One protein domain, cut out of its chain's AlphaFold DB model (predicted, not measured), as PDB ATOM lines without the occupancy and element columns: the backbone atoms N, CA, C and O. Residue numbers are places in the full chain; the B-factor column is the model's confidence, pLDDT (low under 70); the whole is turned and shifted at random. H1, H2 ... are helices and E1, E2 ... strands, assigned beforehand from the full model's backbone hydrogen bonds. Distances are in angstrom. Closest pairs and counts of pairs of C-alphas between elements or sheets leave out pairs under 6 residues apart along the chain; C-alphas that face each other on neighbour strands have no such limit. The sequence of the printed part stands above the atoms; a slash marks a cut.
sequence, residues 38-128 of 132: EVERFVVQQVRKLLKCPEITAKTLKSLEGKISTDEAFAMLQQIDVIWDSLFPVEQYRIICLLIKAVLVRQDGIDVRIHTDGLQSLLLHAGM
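This is residues 38 to 128 of the 132 residues of the protein "Zn_ribbon_recom domain-containing protein" of Holospora curviuscula (UniProt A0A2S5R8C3). Crossed helices make an elongated body: a two-stranded hairpin, E1 and E2, with H1 over one face of it makes one end of the long axis, H2 and H3 the other, and H4, H5 and H6 lie between. Residues 85 to 91, of which 89 to 91 belong to H5, stick out. The 91 printed residues hold H1 H2 H3 H4 H5 E1 E2 H6 in that order; the class is mostly helix, the strands antiparallel. The whole is compact, radius of gyration of the C-alphas 13.8 A, spanning 47 by 25 by 23 A.

E1, residues 100 to 105, and E2, 110 to 114, form an antiparallel hairpin, with N 104 and O 111 2.8 A apart, within hydrogen-bond range. The closest C-alphas of E2 and H1, residues 38 to 51, are Val 112 and Val 43, 7.2 A. H5, residues 89 to 99, only just touches residues 44 to 47 of H1, with 3 pairs of C-alphas within 8 A, closest Ile 96 and Val 47, 6.9 A. H6, residues 116 to 126, touches H5, closest C-alphas Gly 118 and Leu 98, 4.9 A, at a steep tilt of 43 degrees, opposite ways. H2, residues 54 to 64, touches H6, closest C-alphas Thr 60 and Leu 123, 6.0 A. H3, residues 70 to 78, touches H2, closest C-alphas Thr 70 and Leu 61, 6.4 A. H4, residues 80 to 86, only just touches residues 48 to 51 of H1, with 3 pairs within 8 A, closest C-alphas Asp 81 and Arg 48, 6.9 A. Every O i to N i+4 pair is within hydrogen-bond range in H1 to H5, and 6 of 7 in H6.

H1 begins at C-alpha 38 (41.822, 11.089, -34.179) and is 20.3 A long. H6, 16.2 A, ends at C-alpha 126 (34.390, -15.116, -43.118). H5 is 15.4 A, H2 14.8 A, E1 14.0 A, E2 13.0 A, H3 12.3 A and H4 9.7 A.

The farthest C-alphas, Gly 66 and Gln 107, are 47.9 A apart. The printed part has no cut, and the links are tight. Mean pLDDT of the printed part is 75.8, with 35 residues under 70, among them 54 to 68 and 116 to 128.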
ATOM      1  N   GLU A  38      42.858  11.190 -35.214       88.69
ATOM      2  CA  GLU A  38      41.822  11.089 -34.179       88.69
ATOM      3  C   GLU A  38      40.582  10.365 -34.703       88.69
ATOM      4  O   GLU A  38      40.059   9.468 -34.043       88.69
ATOM      5  N   VAL A  39      40.160  10.700 -35.926       90.88
ATOM      6  CA  VAL A  39      39.008  10.068 -36.581       90.88
ATOM      7  C   VAL A  39      39.287   8.593 -36.869       90.88
ATOM      8  O   VAL A  39      38.480   7.742 -36.512       90.88
ATOM      9  N   GLU A  40      40.432   8.280 -37.479       91.25
ATOM     10  CA  GLU A  40      40.841   6.910 -37.818       91.25
ATOM     11  C   GLU A  40      40.905   6.036 -36.561       91.25
ATOM     12  O   GLU A  40      40.317   4.954 -36.523       91.25
ATOM     13  N   ARG A  41      41.541   6.535 -35.493       91.00
ATOM     14  CA  ARG A  41      41.635   5.819 -34.217       91.00
ATOM     15  C   ARG A  41      40.259   5.553 -33.612       91.00
ATOM     16  O   ARG A  41      40.013   4.441 -33.145       91.00
ATOM     17  N   PHE A  42      39.368   6.544 -33.626       91.12
ATOM     18  CA  PHE A  42      38.013   6.381 -33.105       91.12
ATOM     19  C   PHE A  42      37.231   5.330 -33.899       91.12
ATOM     20  O   PHE A  42      36.636   4.437 -33.301       91.12
ATOM     21  N   VAL A  43      37.278   5.383 -35.232       90.62
ATOM     22  CA  VAL A  43      36.590   4.417 -36.103       90.62
ATOM     23  C   VAL A  43      37.085   2.996 -35.845       90.62
ATOM     24  O   VAL A  43      36.267   2.109 -35.612       90.62
ATOM     25  N   VAL A  44      38.405   2.779 -35.808       90.31
ATOM     26  CA  VAL A  44      38.986   1.457 -35.513       90.31
ATOM     27  C   VAL A  44      38.550   0.966 -34.133       90.31
ATOM     28  O   VAL A  44      38.166  -0.192 -33.984       90.31
ATOM     29  N   GLN A  45      38.541   1.840 -33.124       89.75
ATOM     30  CA  GLN A  45      38.097   1.472 -31.781       89.75
ATOM     31  C   GLN A  45      36.620   1.051 -31.751       89.75
ATOM     32  O   GLN A  45      36.286   0.077 -31.077       89.75
ATOM     33  N   GLN A  46      35.737   1.755 -32.467       88.12
ATOM     34  CA  GLN A  46      34.324   1.372 -32.545       88.12
ATOM     35  C   GLN A  46      34.139   0.044 -33.282       88.12
ATOM     36  O   GLN A  46      33.394  -0.808 -32.809       88.12
ATOM     37  N   VAL A  47      34.867  -0.181 -34.380       86.75
ATOM     38  CA  VAL A  47      34.830  -1.460 -35.105       86.75
ATOM     39  C   VAL A  47      35.265  -2.618 -34.207       86.75
ATOM     40  O   VAL A  47      34.550  -3.612 -34.114       86.75
ATOM     41  N   ARG A  48      36.377  -2.479 -33.473       86.06
ATOM     42  CA  ARG A  48      36.827  -3.513 -32.524       86.06
ATOM     43  C   ARG A  48      35.789  -3.787 -31.438       86.06
ATOM     44  O   ARG A  48      35.538  -4.943 -31.119       86.06
ATOM     45  N   LYS A  49      35.147  -2.746 -30.894       84.69
ATOM     46  CA  LYS A  49      34.061  -2.910 -29.912       84.69
ATOM     47  C   LYS A  49      32.882  -3.690 -30.487       84.69
ATOM     48  O   LYS A  49      32.385  -4.583 -29.814       84.69
ATOM     49  N   LEU A  50      32.478  -3.399 -31.723       81.19
ATOM     50  CA  LEU A  50      31.383  -4.106 -32.390       81.19
ATOM     51  C   LEU A  50      31.700  -5.578 -32.638       81.19
ATOM     52  O   LEU A  50      30.840  -6.425 -32.434       81.19
ATOM     53  N   LEU A  51      32.933  -5.897 -33.035       77.38
ATOM     54  CA  LEU A  51      33.357  -7.287 -33.228       77.38
ATOM     55  C   LEU A  51      33.381  -8.089 -31.915       77.38
ATOM     56  O   LEU A  51      33.225  -9.307 -31.944       77.38
ATOM     57  N   LYS A  52      33.536  -7.408 -30.772       77.50
ATOM     58  CA  LYS A  52      33.473  -7.998 -29.426       77.50
ATOM     59  C   LYS A  52      32.062  -8.072 -28.841       77.50
ATOM     60  O   LYS A  52      31.900  -8.629 -27.757       77.50
ATOM     61  N   CYS A  53      31.055  -7.478 -29.485       74.62
ATOM     62  CA  CYS A  53      29.690  -7.518 -28.970       74.62
ATOM     63  C   CYS A  53      29.182  -8.970 -28.963       74.62
ATOM     64  O   CYS A  53      29.251  -9.639 -29.999       74.62
ATOM     65  N   PRO A  54      28.652  -9.460 -27.828       63.69
ATOM     66  CA  PRO A  54      28.286 -10.862 -27.658       63.69
ATOM     67  C   PRO A  54      27.216 -11.315 -28.655       63.69
ATOM     68  O   PRO A  54      27.210 -12.476 -29.044       63.69
ATOM     69  N   GLU A  55      26.353 -10.418 -29.132       65.69
ATOM     70  CA  GLU A  55      25.352 -10.715 -30.160       65.69
ATOM     71  C   GLU A  55      26.006 -11.039 -31.507       65.69
ATOM     72  O   GLU A  55      25.565 -11.936 -32.228       65.69
ATOM     73  N   ILE A  56      27.077 -10.316 -31.839       66.00
ATOM     74  CA  ILE A  56      27.857 -10.520 -33.058       66.00
ATOM     75  C   ILE A  56      28.630 -11.818 -32.922       66.00
ATOM     76  O   ILE A  56      28.475 -12.695 -33.762       66.00
ATOM     77  N   THR A  57      29.354 -11.980 -31.815       64.69
ATOM     78  CA  THR A  57      30.076 -13.200 -31.453       64.69
ATOM     79  C   THR A  57      29.177 -14.433 -31.525       64.69
ATOM     80  O   THR A  57      29.516 -15.379 -32.224       64.69
ATOM     81  N   ALA A  58      28.005 -14.415 -30.888       62.75
ATOM     82  CA  ALA A  58      27.061 -15.530 -30.898       62.75
ATOM     83  C   ALA A  58      26.547 -15.845 -32.309       62.75
ATOM     84  O   ALA A  58      26.413 -17.011 -32.674       62.75
ATOM     85  N   LYS A  59      26.299 -14.825 -33.141       63.53
ATOM     86  CA  LYS A  59      25.865 -15.020 -34.533       63.53
ATOM     87  C   LYS A  59      26.993 -15.566 -35.422       63.53
ATOM     88  O   LYS A  59      26.722 -16.398 -36.290       63.53
ATOM     89  N   THR A  60      28.240 -15.148 -35.187       62.50
ATOM     90  CA  THR A  60      29.438 -15.717 -35.828       62.50
ATOM     91  C   THR A  60      29.621 -17.172 -35.432       62.50
ATOM     92  O   THR A  60      29.758 -18.024 -36.302       62.50
ATOM     93  N   LEU A  61      29.550 -17.457 -34.129       62.12
ATOM     94  CA  LEU A  61      29.668 -18.797 -33.564       62.12
ATOM     95  C   LEU A  61      28.625 -19.733 -34.159       62.12
ATOM     96  O   LEU A  61      28.982 -20.785 -34.668       62.12
ATOM     97  N   LYS A  62      27.365 -19.294 -34.213       62.50
ATOM     98  CA  LYS A  62      26.268 -20.063 -34.802       62.50
ATOM     99  C   LYS A  62      26.451 -20.340 -36.295       62.50
ATOM    100  O   LYS A  62      26.015 -21.367 -36.795       62.50
ATOM    101  N   SER A  63      27.111 -19.436 -37.019       61.41
ATOM    102  CA  SER A  63      27.444 -19.642 -38.438       61.41
ATOM    103  C   SER A  63      28.646 -20.580 -38.632       61.41
ATOM    104  O   SER A  63      28.849 -21.094 -39.731       61.41
ATOM    105  N   LEU A  64      29.439 -20.799 -37.579       60.91
ATOM    106  CA  LEU A  64      30.601 -21.691 -37.535       60.91
ATOM    107  C   LEU A  64      30.316 -23.009 -36.793       60.91
ATOM    108  O   LEU A  64      31.200 -23.867 -36.731       60.91
ATOM    109  N   GLU A  65      29.106 -23.185 -36.249       58.38
ATOM    110  CA  GLU A  65      28.671 -24.406 -35.566       58.38
ATOM    111  C   GLU A  65      28.882 -25.618 -36.489       58.38
ATOM    112  O   GLU A  65      28.391 -25.665 -37.617       58.38
ATOM    113  N   GLY A  66      29.676 -26.583 -36.014       60.81
ATOM    114  CA  GLY A  66      30.089 -27.771 -36.771       60.81
ATOM    115  C   GLY A  66      31.500 -27.711 -37.372       60.81
ATOM    116  O   GLY A  66      31.995 -28.749 -37.803       60.81
ATOM    117  N   LYS A  67      32.176 -26.549 -37.370       62.00
ATOM    118  CA  LYS A  67      33.591 -26.417 -37.787       62.00
ATOM    119  C   LYS A  67      34.568 -26.290 -36.610       62.00
ATOM    120  O   LYS A  67      35.703 -26.734 -36.729       62.00
ATOM    121  N   ILE A  68      34.146 -25.668 -35.507       63.94
ATOM    122  CA  ILE A  68      34.972 -25.379 -34.316       63.94
ATOM    123  C   ILE A  68      34.065 -25.427 -33.072       63.94
ATOM    124  O   ILE A  68      32.860 -25.184 -33.195       63.94
ATOM    125  N   SER A  69      34.598 -25.735 -31.884       70.00
ATOM    126  CA  SER A  69      33.805 -25.687 -30.646       70.00
ATOM    127  C   SER A  69      33.453 -24.245 -30.242       70.00
ATOM    128  O   SER A  69      34.177 -23.291 -30.544       70.00
ATOM    129  N   THR A  70      32.332 -24.067 -29.538       66.44
ATOM    130  CA  THR A  70      31.862 -22.750 -29.071       66.44
ATOM    131  C   THR A  70      32.849 -22.064 -28.124       66.44
ATOM    132  O   THR A  70      33.017 -20.850 -28.218       66.44
ATOM    133  N   ASP A  71      33.529 -22.824 -27.261       68.62
ATOM    134  CA  ASP A  71      34.543 -22.288 -26.341       68.62
ATOM    135  C   ASP A  71      35.801 -21.818 -27.081       68.62
ATOM    136  O   ASP A  71      36.303 -20.725 -26.818       68.62
ATOM    137  N   GLU A  72      36.287 -22.594 -28.055       65.88
ATOM    138  CA  GLU A  72      37.455 -22.211 -28.861       65.88
ATOM    139  C   GLU A  72      37.186 -20.949 -29.675       65.88
ATOM    140  O   GLU A  72      38.016 -20.039 -29.733       65.88
ATOM    141  N   ALA A  73      36.009 -20.851 -30.285       66.50
ATOM    142  CA  ALA A  73      35.680 -19.686 -31.081       66.50
ATOM    143  C   ALA A  73      35.350 -18.454 -30.205       66.50
ATOM    144  O   ALA A  73      35.653 -17.329 -30.614       66.50
ATOM    145  N   PHE A  74      34.856 -18.625 -28.970       69.00
ATOM    146  CA  PHE A  74      34.788 -17.530 -27.992       69.00
ATOM    147  C   PHE A  74      36.189 -17.055 -27.574       69.00
ATOM    148  O   PHE A  74      36.448 -15.850 -27.547       69.00
ATOM    149  N   ALA A  75      37.120 -17.980 -27.323       72.56
ATOM    150  CA  ALA A  75      38.508 -17.656 -26.999       72.56
ATOM    151  C   ALA A  75      39.221 -16.911 -28.145       72.56
ATOM    152  O   ALA A  75      39.930 -15.936 -27.893       72.56
ATOM    153  N   MET A  76      38.983 -17.293 -29.406       67.62
ATOM    154  CA  MET A  76      39.512 -16.566 -30.568       67.62
ATOM    155  C   MET A  76      38.927 -15.155 -30.698       67.62
ATOM    156  O   MET A  76      39.651 -14.205 -30.997       67.62
ATOM    157  N   LEU A  77      37.633 -14.982 -30.421       67.75
ATOM    158  CA  LEU A  77      36.985 -13.669 -30.472       67.75
ATOM    159  C   LEU A  77      37.429 -12.746 -29.328       67.75
ATOM    160  O   LEU A  77      37.513 -11.534 -29.520       67.75
ATOM    161  N   GLN A  78      37.815 -13.290 -28.170       72.50
ATOM    162  CA  GLN A  78      38.485 -12.515 -27.116       72.50
ATOM    163  C   GLN A  78      39.856 -11.980 -27.570       72.50
ATOM    164  O   GLN A  78      40.275 -10.903 -27.144       72.50
ATOM    165  N   GLN A  79      40.526 -12.679 -28.492       78.06
ATOM    166  CA  GLN A  79      41.813 -12.281 -29.074       78.06
ATOM    167  C   GLN A  79      41.677 -11.402 -30.327       78.06
ATOM    168  O   GLN A  79      42.674 -11.122 -30.996       78.06
ATOM    169  N   ILE A  80      40.472 -10.912 -30.642       77.12
ATOM    170  CA  ILE A  80      40.213 -10.159 -31.877       77.12
ATOM    171  C   ILE A  80      41.087  -8.909 -32.033       77.12
ATOM    172  O   ILE A  80      41.380  -8.524 -33.158       77.12
ATOM    173  N   ASP A  81      41.549  -8.292 -30.940       81.31
ATOM    174  CA  ASP A  81      42.478  -7.157 -31.022       81.31
ATOM    175  C   ASP A  81      43.832  -7.571 -31.619       81.31
ATOM    176  O   ASP A  81      44.356  -6.875 -32.484       81.31
ATOM    177  N   VAL A  82      44.364  -8.724 -31.201       84.06
ATOM    178  CA  VAL A  82      45.639  -9.270 -31.694       84.06
ATOM    179  C   VAL A  82      45.506  -9.691 -33.154       84.06
ATOM    180  O   VAL A  82      46.388  -9.414 -33.969       84.06
ATOM    181  N   ILE A  83      44.377 -10.321 -33.493       82.19
ATOM    182  CA  ILE A  83      44.058 -10.699 -34.871       82.19
ATOM    183  C   ILE A  83      43.977  -9.440 -35.729       82.19
ATOM    184  O   ILE A  83      44.649  -9.362 -36.751       82.19
ATOM    185  N   TRP A  84      43.222  -8.430 -35.286       85.56
ATOM    186  CA  TRP A  84      43.075  -7.162 -35.991       85.56
ATOM    187  C   TRP A  84      44.425  -6.516 -36.293       85.56
ATOM    188  O   TRP A  84      44.658  -6.101 -37.426       85.56
ATOM    189  N   ASP A  85      45.314  -6.439 -35.302       87.31
ATOM    190  CA  ASP A  85      46.640  -5.829 -35.452       87.31
ATOM    191  C   ASP A  85      47.571  -6.636 -36.375       87.31
ATOM    192  O   ASP A  85      48.512  -6.076 -36.936       87.31
ATOM    193  N   SER A  86      47.264  -7.917 -36.590       86.81
ATOM    194  CA  SER A  86      47.985  -8.816 -37.499       86.81
ATOM    195  C   SER A  86      47.385  -8.860 -38.914       86.81
ATOM    196  O   SER A  86      48.004  -9.410 -39.824       86.81
ATOM    197  N   LEU A  87      46.190  -8.288 -39.127       85.44
ATOM    198  CA  LEU A  87      45.568  -8.201 -40.450       85.44
ATOM    199  C   LEU A  87      46.337  -7.242 -41.360       85.44
ATOM    200  O   LEU A  87      46.755  -6.155 -40.952       85.44
ATOM    201  N   PHE A  88      46.417  -7.594 -42.644       86.00
ATOM    202  CA  PHE A  88      46.914  -6.674 -43.657       86.00
ATOM    203  C   PHE A  88      46.057  -5.394 -43.700       86.00
ATOM    204  O   PHE A  88      44.832  -5.468 -43.557       86.00
ATOM    205  N   PRO A  89      46.652  -4.211 -43.960       88.00
ATOM    206  CA  PRO A  89      45.910  -2.947 -43.994       88.00
ATOM    207  C   PRO A  89      44.721  -2.939 -44.964       88.00
ATOM    208  O   PRO A  89      43.709  -2.289 -44.702       88.00
ATOM    209  N   VAL A  90      44.825  -3.673 -46.076       86.69
ATOM    210  CA  VAL A  90      43.735  -3.820 -47.052       86.69
ATOM    211  C   VAL A  90      42.541  -4.585 -46.468       86.69
ATOM    212  O   VAL A  90      41.399  -4.177 -46.672       86.69
ATOM    213  N   GLU A  91      42.793  -5.591 -45.635       85.44
ATOM    214  CA  GLU A  91      41.756  -6.374 -44.959       85.44
ATOM    215  C   GLU A  91      41.105  -5.605 -43.818       85.44
ATOM    216  O   GLU A  91      39.879  -5.613 -43.695       85.44
ATOM    217  N   GLN A  92      41.885  -4.838 -43.054       87.75
ATOM    218  CA  GLN A  92      41.320  -3.887 -42.096       87.75
ATOM    219  C   GLN A  92      40.391  -2.889 -42.802       87.75
ATOM    220  O   GLN A  92      39.277  -2.641 -42.338       87.75
ATOM    221  N   TYR A  93      40.813  -2.351 -43.951       87.81
ATOM    222  CA  TYR A  93      39.999  -1.439 -44.752       87.81
ATOM    223  C   TYR A  93      38.715  -2.106 -45.262       87.81
ATOM    224  O   TYR A  93      37.635  -1.531 -45.114       87.81
ATOM    225  N   ARG A  94      38.804  -3.336 -45.791       86.44
ATOM    226  CA  ARG A  94      37.645  -4.117 -46.249       86.44
ATOM    227  C   ARG A  94      36.618  -4.285 -45.129       86.44
ATOM    228  O   ARG A  94      35.442  -3.988 -45.331       86.44
ATOM    229  N   ILE A  95      37.064  -4.688 -43.938       85.50
ATOM    230  CA  ILE A  95      36.188  -4.872 -42.773       85.50
ATOM    231  C   ILE A  95      35.550  -3.546 -42.343       85.50
ATOM    232  O   ILE A  95      34.342  -3.497 -42.102       85.50
ATOM    233  N   ILE A  96      36.323  -2.455 -42.287       88.38
ATOM    234  CA  ILE A  96      35.789  -1.125 -41.954       88.38
ATOM    235  C   ILE A  96      34.698  -0.722 -42.951       88.38
ATOM    236  O   ILE A  96      33.627  -0.295 -42.527       88.38
ATOM    237  N   CYS A  97      34.928  -0.876 -44.256       85.88
ATOM    238  CA  CYS A  97      33.949  -0.520 -45.284       85.88
ATOM    239  C   CYS A  97      32.677  -1.374 -45.235       85.88
ATOM    240  O   CYS A  97      31.602  -0.866 -45.541       85.88
ATOM    241  N   LEU A  98      32.779  -2.645 -44.836       85.56
ATOM    242  CA  LEU A  98      31.613  -3.508 -44.646       85.56
ATOM    243  C   LEU A  98      30.784  -3.076 -43.433       85.56
ATOM    244  O   LEU A  98      29.559  -3.049 -43.499       85.56
ATOM    245  N   LEU A  99      31.438  -2.734 -42.323       84.81
ATOM    246  CA  LEU A  99      30.758  -2.468 -41.055       84.81
ATOM    247  C   LEU A  99      30.294  -1.021 -40.905       84.81
ATOM    248  O   LEU A  99      29.306  -0.764 -40.220       84.81
ATOM    249  N   ILE A 100      30.981  -0.061 -41.517       88.81
ATOM    250  CA  ILE A 100      30.753   1.365 -41.289       88.81
ATOM    251  C   ILE A 100      30.053   1.984 -42.493       88.81
ATOM    252  O   ILE A 100      30.610   2.094 -43.579       88.81
ATOM    253  N   LYS A 101      28.828   2.460 -42.267       88.38
ATOM    254  CA  LYS A 101      28.015   3.158 -43.268       88.38
ATOM    255  C   LYS A 101      28.448   4.604 -43.454       88.38
ATOM    256  O   LYS A 101      28.475   5.115 -44.570       88.38
ATOM    257  N   ALA A 102      28.707   5.305 -42.353       89.31
ATOM    258  CA  ALA A 102      29.105   6.706 -42.394       89.31
ATOM    259  C   ALA A 102      29.784   7.133 -41.096       89.31
ATOM    260  O   ALA A 102      29.439   6.659 -40.018       89.31
ATOM    261  N   VAL A 103      30.679   8.111 -41.203       89.62
ATOM    262  CA  VAL A 103      31.263   8.818 -40.061       89.62
ATOM    263  C   VAL A 103      30.836  10.278 -40.150       89.62
ATOM    264  O   VAL A 103      31.094  10.953 -41.149       89.62
ATOM    265  N   LEU A 104      30.142  10.755 -39.123       88.81
ATOM    266  CA  LEU A 104      29.605  12.102 -39.021       88.81
ATOM    267  C   LEU A 104      30.373  12.872 -37.957       88.81
ATOM    268  O   LEU A 104      30.319  12.554 -36.774       88.81
ATOM    269  N   VAL A 105      31.068  13.920 -38.383       85.62
ATOM    270  CA  VAL A 105      31.772  14.824 -37.476       85.62
ATOM    271  C   VAL A 105      30.830  15.971 -37.123       85.62
ATOM    272  O   VAL A 105      30.441  16.749 -37.999       85.62
ATOM    273  N   ARG A 106      30.446  16.057 -35.850       83.69
ATOM    274  CA  ARG A 106      29.575  17.096 -35.285       83.69
ATOM    275  C   ARG A 106      30.388  18.035 -34.394       83.69
ATOM    276  O   ARG A 106      31.598  17.868 -34.257       83.69
ATOM    277  N   GLN A 107      29.736  19.059 -33.846       79.44
ATOM    278  CA  GLN A 107      30.369  20.012 -32.923       79.44
ATOM    279  C   GLN A 107      30.742  19.353 -31.591       79.44
ATOM    280  O   GLN A 107      31.793  19.629 -31.030       79.44
ATOM    281  N   ASP A 108      29.880  18.459 -31.132       81.00
ATOM    282  CA  ASP A 108      29.886  17.766 -29.848       81.00
ATOM    283  C   ASP A 108      30.588  16.399 -29.888       81.00
ATOM    284  O   ASP A 108      30.806  15.785 -28.847       81.00
ATOM    285  N   GLY A 109      30.986  15.918 -31.072       83.12
ATOM    286  CA  GLY A 109      31.731  14.667 -31.188       83.12
ATOM    287  C   GLY A 109      31.718  14.031 -32.573       83.12
ATOM    288  O   GLY A 109      31.381  14.655 -33.583       83.12
ATOM    289  N   ILE A 110      32.110  12.757 -32.611       86.88
ATOM    290  CA  ILE A 110      32.113  11.917 -33.811       86.88
ATOM    291  C   ILE A 110      31.053  10.831 -33.637       86.88
ATOM    292  O   ILE A 110      31.085  10.061 -32.681       86.88
ATOM    293  N   ASP A 111      30.132  10.764 -34.589       87.44
ATOM    294  CA  ASP A 111      29.051   9.787 -34.660       87.44
ATOM    295  C   ASP A 111      29.363   8.786 -35.784       87.44
ATOM    296  O   ASP A 111      29.685   9.170 -36.911       87.44
ATOM    297  N   VAL A 112      29.328   7.493 -35.472       88.12
ATOM    298  CA  VAL A 112      29.699   6.411 -36.388       88.12
ATOM    299  C   VAL A 112      28.465   5.560 -36.646       88.12
ATOM    300  O   VAL A 112      27.957   4.882 -35.759       88.12
ATOM    301  N   ARG A 113      27.991   5.584 -37.890       87.88
ATOM    302  CA  ARG A 113      26.835   4.808 -38.338       87.88
ATOM    303  C   ARG A 113      27.284   3.457 -38.861       87.88
ATOM    304  O   ARG A 113      28.140   3.386 -39.741       87.88
ATOM    305  N   ILE A 114      26.643   2.408 -38.369       82.12
ATOM    306  CA  ILE A 114      26.986   1.015 -38.655       82.12
ATOM    307  C   ILE A 114      26.038   0.459 -39.724       82.12
ATOM    308  O   ILE A 114      24.855   0.807 -39.762       82.12
ATOM    309  N   HIS A 115      26.554  -0.396 -40.603       79.44
ATOM    310  CA  HIS A 115      25.762  -1.234 -41.496       79.44
ATOM    311  C   HIS A 115      25.288  -2.478 -40.735       79.44
ATOM    312  O   HIS A 115      26.059  -3.409 -40.512       79.44
ATOM    313  N   THR A 116      24.007  -2.523 -40.370       64.38
ATOM    314  CA  THR A 116      23.379  -3.723 -39.787       64.38
ATOM    315  C   THR A 116      23.469  -4.927 -40.731       64.38
ATOM    316  O   THR A 116      23.732  -6.040 -40.284       64.38
ATOM    317  N   ASP A 117      23.349  -4.691 -42.042       64.12
ATOM    318  CA  ASP A 117      23.416  -5.734 -43.080       64.12
ATOM    319  C   ASP A 117      24.859  -6.145 -43.409       64.12
ATOM    320  O   ASP A 117      25.142  -7.301 -43.724       64.12
ATOM    321  N   GLY A 118      25.802  -5.207 -43.295       59.41
ATOM    322  CA  GLY A 118      27.223  -5.444 -43.557       59.41
ATOM    323  C   GLY A 118      27.848  -6.403 -42.550       59.41
ATOM    324  O   GLY A 118      28.739  -7.180 -42.886       59.41
ATOM    325  N   LEU A 119      27.297  -6.434 -41.340       63.75
ATOM    326  CA  LEU A 119      27.655  -7.420 -40.340       63.75
ATOM    327  C   LEU A 119      27.217  -8.834 -40.748       63.75
ATOM    328  O   LEU A 119      27.984  -9.775 -40.598       63.75
ATOM    329  N   GLN A 120      26.031  -8.995 -41.340       59.50
ATOM    330  CA  GLN A 120      25.584 -10.286 -41.875       59.50
ATOM    331  C   GLN A 120      26.431 -10.736 -43.077       59.50
ATOM    332  O   GLN A 120      26.763 -11.914 -43.177       59.50
ATOM    333  N   SER A 121      26.833  -9.803 -43.946       59.78
ATOM    334  CA  SER A 121      27.740 -10.075 -45.070       59.78
ATOM    335  C   SER A 121      29.148 -10.483 -44.614       59.78
ATOM    336  O   SER A 121      29.706 -11.433 -45.162       59.78
ATOM    337  N   LEU A 122      29.705  -9.845 -43.577       63.66
ATOM    338  CA  LEU A 122      31.008 -10.225 -43.017       63.66
ATOM    339  C   LEU A 122      30.989 -11.666 -42.491       63.66
ATOM    340  O   LEU A 122      31.921 -12.420 -42.757       63.66
ATOM    341  N   LEU A 123      29.907 -12.074 -41.822       59.84
ATOM    342  CA  LEU A 123      29.733 -13.451 -41.347       59.84
ATOM    343  C   LEU A 123      29.673 -14.470 -42.492       59.84
ATOM    344  O   LEU A 123      30.289 -15.530 -42.404       59.84
ATOM    345  N   LEU A 124      28.971 -14.138 -43.576       58.28
ATOM    346  CA  LEU A 124      28.876 -14.986 -44.768       58.28
ATOM    347  C   LEU A 124      30.241 -15.172 -45.448       58.28
ATOM    348  O   LEU A 124      30.591 -16.293 -45.803       58.28
ATOM    349  N   HIS A 125      31.032 -14.106 -45.592       53.94
ATOM    350  CA  HIS A 125      32.341 -14.182 -46.248       53.94
ATOM    351  C   HIS A 125      33.435 -14.790 -45.360       53.94
ATOM    352  O   HIS A 125      34.224 -15.596 -45.847       53.94
ATOM    353  N   ALA A 126      33.455 -14.489 -44.056       53.34
ATOM    354  CA  ALA A 126      34.390 -15.116 -43.118       53.34
ATOM    355  C   ALA A 126      34.154 -16.635 -42.995       53.34
ATOM    356  O   ALA A 126      35.099 -17.399 -42.824       53.34
ATOM    357  N   GLY A 127      32.908 -17.099 -43.157       41.38
ATOM    358  CA  GLY A 127      32.581 -18.528 -43.222       41.38
ATOM    359  C   GLY A 127      33.056 -19.244 -44.498       41.38
ATOM    360  O   GLY A 127      33.109 -20.480 -44.502       41.38
ATOM    361  N   MET A 128      33.410 -18.495 -45.553       36.78
ATOM    362  CA  MET A 128      33.858 -19.012 -46.855       36.78
ATOM    363  C   MET A 128      35.387 -19.069 -47.012       36.78
ATOM    364  O   MET A 128      35.860 -19.846 -47.832       36.78
TER     365      MET A 128